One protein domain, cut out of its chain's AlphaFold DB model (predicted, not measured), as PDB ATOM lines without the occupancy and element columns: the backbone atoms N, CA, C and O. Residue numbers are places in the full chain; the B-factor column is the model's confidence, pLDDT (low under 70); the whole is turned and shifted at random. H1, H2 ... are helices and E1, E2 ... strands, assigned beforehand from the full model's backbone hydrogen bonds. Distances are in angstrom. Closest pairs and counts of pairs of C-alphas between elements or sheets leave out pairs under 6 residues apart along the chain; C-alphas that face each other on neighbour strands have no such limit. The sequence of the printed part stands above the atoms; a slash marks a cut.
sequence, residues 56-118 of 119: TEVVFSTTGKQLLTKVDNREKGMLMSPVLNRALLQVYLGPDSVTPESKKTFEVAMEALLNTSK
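Overview. This is residues 56 to 118 of the 119 residues of the protein "Hypothetical protein" of Dunaliella tertiolecta (UniProt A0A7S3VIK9). A small three-stranded sheet makes one end, H1 leads slantwise off one face of it, and H2 makes a corner with H1 at the far end, where residues 108 to 118 stick out. The strands form an antiparallel meander, E1 - E2 - E3, each the neighbour of the one before. The 63 printed residues run E1 E2 E3 H1 H2, mixed in class and loose, with a radius of gyration of the C-alphas of 14.2 A and spans of 38 by 26 by 23 A.

Arrangement. Start at inner strand E2, residues 66 to 71: its N 68 is 2.8 A from O 61 of E1, residues 58 to 63, and its N 67 is 2.8 A from O 79 of E3, residues 74 to 80. H1, residues 82 to 93, is on one face, giving two layers, over E1 and E2; its closest C-alphas to E2 are Asn 85 and Leu 67, 6.4 A. H2, residues 100 to 116, touches H1 with residues 100 to 103 alone, about perpendicular at 81 degrees, closest at C-alphas 93 and 103, 5.4 A. Every O i to N i+4 pair is within hydrogen-bond range in H2, 7 of 8 in H1.

Along the chain. Find E1 at C-alpha 58, (133.551, 66.194, 9.604); E3 spans 18.7 A, and H2 runs 24.7 A to C-alpha 116, (120.700, 86.894, 30.046).

Size, cuts and confidence. The printed part has no cut and no long link; residue 118 has pLDDT under 70.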
ATOM      1  N   THR A  56     132.465  58.646  11.644       96.06
ATOM      2  CA  THR A  56     133.342  59.644  11.020       96.06
ATOM      3  C   THR A  56     132.826  61.050  11.315       96.06
ATOM      4  O   THR A  56     131.655  61.360  11.075       96.06
ATOM      5  N   GLU A  57     133.709  61.910  11.811       96.56
ATOM      6  CA  GLU A  57     133.401  63.303  12.111       96.56
ATOM      7  C   GLU A  57     133.963  64.216  11.020       96.56
ATOM      8  O   GLU A  57     135.147  64.151  10.685       96.56
ATOM      9  N   VAL A  58     133.122  65.111  10.495       96.00
ATOM     10  CA  VAL A  58     133.551  66.194   9.604       96.00
ATOM     11  C   VAL A  58     133.391  67.517  10.332       96.00
ATOM     12  O   VAL A  58     132.282  67.900  10.704       96.00
ATOM     13  N   VAL A  59     134.498  68.234  10.505       95.81
ATOM     14  CA  VAL A  59     134.521  69.528  11.184       95.81
ATOM     15  C   VAL A  59     134.854  70.623  10.186       95.81
ATOM     16  O   VAL A  59     135.920  70.621   9.566       95.81
ATOM     17  N   PHE A  60     133.956  71.599  10.089       95.19
ATOM     18  CA  PHE A  60     134.178  72.851   9.378       95.19
ATOM     19  C   PHE A  60     134.472  73.955  10.390       95.19
ATOM     20  O   PHE A  60     133.667  74.224  11.276       95.19
ATOM     21  N   SER A  61     135.632  74.595  10.275       94.44
ATOM     22  CA  SER A  61     136.039  75.704  11.141       94.44
ATOM     23  C   SER A  61     136.268  76.958  10.315       94.44
ATOM     24  O   SER A  61     137.072  76.961   9.387       94.44
ATOM     25  N   THR A  62     135.582  78.045  10.663       92.50
ATOM     26  CA  THR A  62     135.725  79.327   9.966       92.50
ATOM     27  C   THR A  62     136.536  80.315  10.795       92.50
ATOM     28  O   THR A  62     136.189  80.580  11.943       92.50
ATOM     29  N   THR A  63     137.580  80.908  10.214       92.69
ATOM     30  CA  THR A  63     138.336  82.021  10.819       92.69
ATOM     31  C   THR A  63     138.439  83.162   9.812       92.69
ATOM     32  O   THR A  63     139.130  83.071   8.798       92.69
ATOM     33  N   GLY A  64     137.687  84.240  10.045       91.38
ATOM     34  CA  GLY A  64     137.528  85.313   9.064       91.38
ATOM     35  C   GLY A  64     136.943  84.789   7.745       91.38
ATOM     36  O   GLY A  64     135.791  84.367   7.689       91.38
ATOM     37  N   LYS A  65     137.746  84.822   6.675       90.69
ATOM     38  CA  LYS A  65     137.363  84.342   5.330       90.69
ATOM     39  C   LYS A  65     137.859  82.924   5.018       90.69
ATOM     40  O   LYS A  65     137.618  82.439   3.915       90.69
ATOM     41  N   GLN A  66     138.566  82.296   5.956       93.69
ATOM     42  CA  GLN A  66     139.106  80.947   5.812       93.69
ATOM     43  C   GLN A  66     138.070  79.913   6.242       93.69
ATOM     44  O   GLN A  66     137.378  80.119   7.241       93.69
ATOM     45  N   LEU A  67     138.014  78.813   5.501       95.12
ATOM     46  CA  LEU A  67     137.325  77.578   5.841       95.12
ATOM     47  C   LEU A  67     138.364  76.474   5.982       95.12
ATOM     48  O   LEU A  67     138.993  76.101   4.995       95.12
ATOM     49  N   LEU A  68     138.528  75.950   7.186       96.06
ATOM     50  CA  LEU A  68     139.317  74.759   7.454       96.06
ATOM     51  C   LEU A  68     138.386  73.547   7.516       96.06
ATOM     52  O   LEU A  68     137.401  73.564   8.258       96.06
ATOM     53  N   THR A  69     138.735  72.492   6.787       97.12
ATOM     54  CA  THR A  69     138.040  71.203   6.829       97.12
ATOM     55  C   THR A  69     138.911  70.176   7.534       97.12
ATOM     56  O   THR A  69     140.073  69.968   7.166       97.12
ATOM     57  N   LYS A  70     138.333  69.482   8.514       97.69
ATOM     58  CA  LYS A  70     138.923  68.294   9.128       97.69
ATOM     59  C   LYS A  70     137.993  67.098   8.991       97.69
ATOM     60  O   LYS A  70     136.780  67.248   9.091       97.69
ATOM     61  N   VAL A  71     138.579  65.920   8.814       97.44
ATOM     62  CA  VAL A  71     137.885  64.630   8.906       97.44
ATOM     63  C   VAL A  71     138.623  63.777   9.927       97.44
ATOM     64  O   VAL A  71     139.838  63.613   9.802       97.44
ATOM     65  N   ASP A  72     137.924  63.296  10.953       95.69
ATOM     66  CA  ASP A  72     138.500  62.567  12.093       95.69
ATOM     67  C   ASP A  72     139.722  63.290  12.687       95.69
ATOM     68  O   ASP A  72     140.810  62.734  12.862       95.69
ATOM     69  N   ASN A  73     139.547  64.595  12.925       94.38
ATOM     70  CA  ASN A  73     140.558  65.537  13.418       94.38
ATOM     71  C   ASN A  73     141.812  65.709  12.525       94.38
ATOM     72  O   ASN A  73     142.750  66.415  12.902       94.38
ATOM     73  N   ARG A  74     141.835  65.131  11.319       95.19
ATOM     74  CA  ARG A  74     142.900  65.335  10.326       95.19
ATOM     75  C   ARG A  74     142.520  66.451   9.370       95.19
ATOM     76  O   ARG A  74     141.456  66.408   8.759       95.19
ATOM     77  N   GLU A  75     143.402  67.431   9.217       96.56
ATOM     78  CA  GLU A  75     143.227  68.513   8.250       96.56
ATOM     79  C   GLU A  75     143.227  67.974   6.814       96.56
ATOM     80  O   GLU A  75     144.133  67.246   6.410       96.56
ATOM     81  N   LYS A  76     142.180  68.317   6.059       96.25
ATOM     82  CA  LYS A  76     142.029  67.974   4.637       96.25
ATOM     83  C   LYS A  76     142.344  69.145   3.721       96.25
ATOM     84  O   LYS A  76     142.747  68.945   2.580       96.25
ATOM     85  N   GLY A  77     142.181  70.362   4.221       95.31
ATOM     86  CA  GLY A  77     142.593  71.559   3.518       95.31
ATOM     87  C   GLY A  77     141.931  72.812   4.057       95.31
ATOM     88  O   GLY A  77     141.007  72.768   4.875       95.31
ATOM     89  N   MET A  78     142.407  73.936   3.536       95.94
ATOM     90  CA  MET A  78     141.926  75.263   3.869       95.94
ATOM     91  C   MET A  78     141.584  76.026   2.591       95.94
ATOM     92  O   MET A  78     142.372  76.049   1.645       95.94
ATOM     93  N   LEU A  79     140.412  76.659   2.559       95.19
ATOM     94  CA  LEU A  79     139.948  77.466   1.431       95.19
ATOM     95  C   LEU A  79     139.640  78.892   1.865       95.19
ATOM     96  O   LEU A  79     139.109  79.133   2.945       95.19
ATOM     97  N   MET A  80     139.927  79.846   0.985       93.50
ATOM     98  CA  MET A  80     139.580  81.254   1.165       93.50
ATOM     99  C   MET A  80     138.283  81.555   0.420       93.50
ATOM    100  O   MET A  80     138.314  81.846  -0.773       93.50
ATOM    101  N   SER A  81     137.138  81.494   1.100       89.94
ATOM    102  CA  SER A  81     135.853  81.793   0.462       89.94
ATOM    103  C   SER A  81     134.780  82.240   1.455       89.94
ATOM    104  O   SER A  81     134.155  81.417   2.125       89.94
ATOM    105  N   PRO A  82     134.488  83.555   1.511       90.44
ATOM    106  CA  PRO A  82     133.376  84.079   2.301       90.44
ATOM    107  C   PRO A  82     132.024  83.500   1.873       90.44
ATOM    108  O   PRO A  82     131.131  83.324   2.699       90.44
ATOM    109  N   VAL A  83     131.876  83.214   0.577       90.50
ATOM    110  CA  VAL A  83     130.628  82.704   0.008       90.50
ATOM    111  C   VAL A  83     130.410  81.259   0.433       90.50
ATOM    112  O   VAL A  83     129.322  80.939   0.903       90.50
ATOM    113  N   LEU A  84     131.444  80.413   0.371       89.81
ATOM    114  CA  LEU A  84     131.352  79.029   0.839       89.81
ATOM    115  C   LEU A  84     131.103  78.958   2.353       89.81
ATOM    116  O   LEU A  84     130.244  78.193   2.786       89.81
ATOM    117  N   ASN A  85     131.766  79.814   3.145       91.00
ATOM    118  CA  ASN A  85     131.510  79.935   4.586       91.00
ATOM    119  C   ASN A  85     130.030  80.206   4.871       91.00
ATOM    120  O   ASN A  85     129.405  79.538   5.694       91.00
ATOM    121  N   ARG A  86     129.457  81.188   4.167       89.75
ATOM    122  CA  ARG A  86     128.049  81.550   4.329       89.75
ATOM    123  C   ARG A  86     127.120  80.440   3.844       89.75
ATOM    124  O   ARG A  86     126.138  80.157   4.522       89.75
ATOM    125  N   ALA A  87     127.424  79.826   2.704       89.94
ATOM    126  CA  ALA A  87     126.615  78.759   2.129       89.94
ATOM    127  C   ALA A  87     126.525  77.552   3.074       89.94
ATOM    128  O   ALA A  87     125.426  77.071   3.332       89.94
ATOM    129  N   LEU A  88     127.643  77.120   3.670       89.94
ATOM    130  CA  LEU A  88     127.648  76.013   4.635       89.94
ATOM    131  C   LEU A  88     126.792  76.315   5.867       89.94
ATOM    132  O   LEU A  88     126.006  75.471   6.285       89.94
ATOM    133  N   LEU A  89     126.874  77.529   6.415       88.38
ATOM    134  CA  LEU A  89     126.003  77.931   7.523       88.38
ATOM    135  C   LEU A  89     124.526  77.973   7.108       88.38
ATOM    136  O   LEU A  89     123.660  77.572   7.883       88.38
ATOM    137  N   GLN A  90     124.222  78.421   5.888       89.62
ATOM    138  CA  GLN A  90     122.853  78.459   5.370       89.62
ATOM    139  C   GLN A  90     122.237  77.071   5.196       89.62
ATOM    140  O   GLN A  90     121.035  76.936   5.408       89.62
ATOM    141  N   VAL A  91     123.027  76.039   4.894       90.44
ATOM    142  CA  VAL A  91     122.529  74.653   4.841       90.44
ATOM    143  C   VAL A  91     121.926  74.224   6.186       90.44
ATOM    144  O   VAL A  91     120.917  73.525   6.202       90.44
ATOM    145  N   TYR A  92     122.484  74.681   7.313       88.19
ATOM    146  CA  TYR A  92     122.006  74.308   8.652       88.19
ATOM    147  C   TYR A  92     121.045  75.321   9.283       88.19
ATOM    148  O   TYR A  92     120.135  74.929  10.012       88.19
ATOM    149  N   LEU A  93     121.217  76.618   9.023       90.38
ATOM    150  CA  LEU A  93     120.481  77.694   9.709       90.38
ATOM    151  C   LEU A  93     119.599  78.530   8.771       90.38
ATOM    152  O   LEU A  93     118.874  79.419   9.220       90.38
ATOM    153  N   GLY A  94     119.646  78.266   7.466       89.94
ATOM    154  CA  GLY A  94     118.868  78.981   6.463       89.94
ATOM    155  C   GLY A  94     117.367  78.665   6.504       89.94
ATOM    156  O   GLY A  94     116.897  77.898   7.351       89.94
ATOM    157  N   PRO A  95     116.577  79.291   5.616       88.88
ATOM    158  CA  PRO A  95     115.146  79.014   5.479       88.88
ATOM    159  C   PRO A  95     114.863  77.543   5.141       88.88
ATOM    160  O   PRO A  95     114.024  76.931   5.793       88.88
ATOM    161  N   ASP A  96     115.643  76.974   4.220       88.88
ATOM    162  CA  ASP A  96     115.517  75.595   3.730       88.88
ATOM    163  C   ASP A  96     116.560  74.669   4.382       88.88
ATOM    164  O   ASP A  96     117.320  73.973   3.709       88.88
ATOM    165  N   SER A  97     116.659  74.721   5.715       90.44
ATOM    166  CA  SER A  97     117.648  73.946   6.473       90.44
ATOM    167  C   SER A  97     117.435  72.437   6.336       90.44
ATOM    168  O   SER A  97     116.310  71.945   6.433       90.44
ATOM    169  N   VAL A  98     118.533  71.686   6.217       90.44
ATOM    170  CA  VAL A  98     118.511  70.210   6.217       90.44
ATOM    171  C   VAL A  98     118.156  69.618   7.585       90.44
ATOM    172  O   VAL A  98     117.763  68.458   7.671       90.44
ATOM    173  N   THR A  99     118.261  70.412   8.656       88.62
ATOM    174  CA  THR A  99     117.918  70.021  10.031       88.62
ATOM    175  C   THR A  99     117.092  71.116  10.723       88.62
ATOM    176  O   THR A  99     117.625  71.854  11.563       88.62
ATOM    177  N   PRO A 100     115.787  71.247  10.406       91.38
ATOM    178  CA  PRO A 100     114.935  72.304  10.961       91.38
ATOM    179  C   PRO A 100     114.837  72.280  12.493       91.38
ATOM    180  O   PRO A 100     114.768  73.328  13.132       91.38
ATOM    181  N   GLU A 101     114.876  71.091  13.096       91.62
ATOM    182  CA  GLU A 101     114.849  70.928  14.554       91.62
ATOM    183  C   GLU A 101     116.103  71.507  15.219       91.62
ATOM    184  O   GLU A 101     115.998  72.260  16.186       91.62
ATOM    185  N   SER A 102     117.289  71.235  14.661       88.69
ATOM    186  CA  SER A 102     118.555  71.796  15.150       88.69
ATOM    187  C   SER A 102     118.569  73.319  15.060       88.69
ATOM    188  O   SER A 102     119.018  73.983  15.994       88.69
ATOM    189  N   LYS A 103     118.023  73.884  13.973       93.56
ATOM    190  CA  LYS A 103     117.854  75.335  13.825       93.56
ATOM    191  C   LYS A 103     116.974  75.908  14.940       93.56
ATOM    192  O   LYS A 103     117.367  76.882  15.571       93.56
ATOM    193  N   LYS A 104     115.833  75.280  15.234       94.00
ATOM    194  CA  LYS A 104     114.940  75.720  16.318       94.00
ATOM    195  C   LYS A 104     115.623  75.669  17.686       94.00
ATOM    196  O   LYS A 104     115.502  76.605  18.470       94.00
ATOM    197  N   THR A 105     116.362  74.599  17.978       93.94
ATOM    198  CA  THR A 105     117.141  74.494  19.222       93.94
ATOM    199  C   THR A 105     118.185  75.603  19.322       93.94
ATOM    200  O   THR A 105     118.339  76.211  20.382       93.94
ATOM    201  N   PHE A 106     118.863  75.909  18.215       92.44
ATOM    202  CA  PHE A 106     119.825  77.003  18.148       92.44
ATOM    203  C   PHE A 106     119.169  78.370  18.407       92.44
ATOM    204  O   PHE A 106     119.692  79.152  19.196       92.44
ATOM    205  N   GLU A 107     118.007  78.641  17.802       93.44
ATOM    206  CA  GLU A 107     117.241  79.881  18.001       93.44
ATOM    207  C   GLU A 107     116.860  80.089  19.473       93.44
ATOM    208  O   GLU A 107     117.148  81.145  20.037       93.44
ATOM    209  N   VAL A 108     116.291  79.064  20.118       95.25
ATOM    210  CA  VAL A 108     115.902  79.118  21.538       95.25
ATOM    211  C   VAL A 108     117.116  79.361  22.439       95.25
ATOM    212  O   VAL A 108     117.061  80.190  23.348       95.25
ATOM    213  N   ALA A 109     118.226  78.659  22.190       93.88
ATOM    214  CA  ALA A 109     119.448  78.825  22.972       93.88
ATOM    215  C   ALA A 109     120.040  80.237  22.819       93.88
ATOM    216  O   ALA A 109     120.447  80.847  23.809       93.88
ATOM    217  N   MET A 110     120.054  80.783  21.598       92.69
ATOM    218  CA  MET A 110     120.509  82.151  21.349       92.69
ATOM    219  C   MET A 110     119.621  83.194  22.026       92.69
ATOM    220  O   MET A 110     120.147  84.123  22.636       92.69
ATOM    221  N   GLU A 111     118.297  83.054  21.947       94.88
ATOM    222  CA  GLU A 111     117.364  83.973  22.603       94.88
ATOM    223  C   GLU A 111     117.590  84.006  24.119       94.88
ATOM    224  O   GLU A 111     117.693  85.084  24.711       94.88
ATOM    225  N   ALA A 112     117.751  82.836  24.742       95.00
ATOM    226  CA  ALA A 112     118.068  82.738  26.161       95.00
ATOM    227  C   ALA A 112     119.372  83.481  26.505       95.00
ATOM    228  O   ALA A 112     119.383  84.310  27.416       95.00
ATOM    229  N   LEU A 113     120.447  83.259  25.740       94.75
ATOM    230  CA  LEU A 113     121.739  83.916  25.965       94.75
ATOM    231  C   LEU A 113     121.652  85.442  25.832       94.75
ATOM    232  O   LEU A 113     122.131  86.174  26.705       94.75
ATOM    233  N   LEU A 114     120.998  85.943  24.783       93.81
ATOM    234  CA  LEU A 114     120.845  87.382  24.548       93.81
ATOM    235  C   LEU A 114     120.014  88.061  25.642       93.81
ATOM    236  O   LEU A 114     120.313  89.189  26.033       93.81
ATOM    237  N   ASN A 115     119.013  87.366  26.177       92.12
ATOM    238  CA  ASN A 115     118.193  87.878  27.269       92.12
ATOM    239  C   ASN A 115     118.931  87.869  28.616       92.12
ATOM    240  O   ASN A 115     118.712  88.769  29.424       92.12
ATOM    241  N   THR A 116     119.846  86.919  28.840       88.38
ATOM    242  CA  THR A 116     120.700  86.894  30.046       88.38
ATOM    243  C   THR A 116     121.835  87.918  30.027       88.38
ATOM    244  O   THR A 116     122.336  88.291  31.081       88.38
ATOM    245  N   SER A 117     122.224  88.406  28.845       72.56
ATOM    246  CA  SER A 117     123.338  89.353  28.675       72.56
ATOM    247  C   SER A 117     122.950  90.818  28.938       72.56
ATOM    248  O   SER A 117     123.782  91.709  28.796       72.56
ATOM    249  N   LYS A 118     121.688  91.085  29.305       59.59
ATOM    250  CA  LYS A 118     121.231  92.387  29.815       59.59
ATOM    251  C   LYS A 118     121.494  92.464  31.327       59.59
ATOM    252  O   LYS A 118     120.554  92.347  32.111       59.59
TER     253      LYS A 118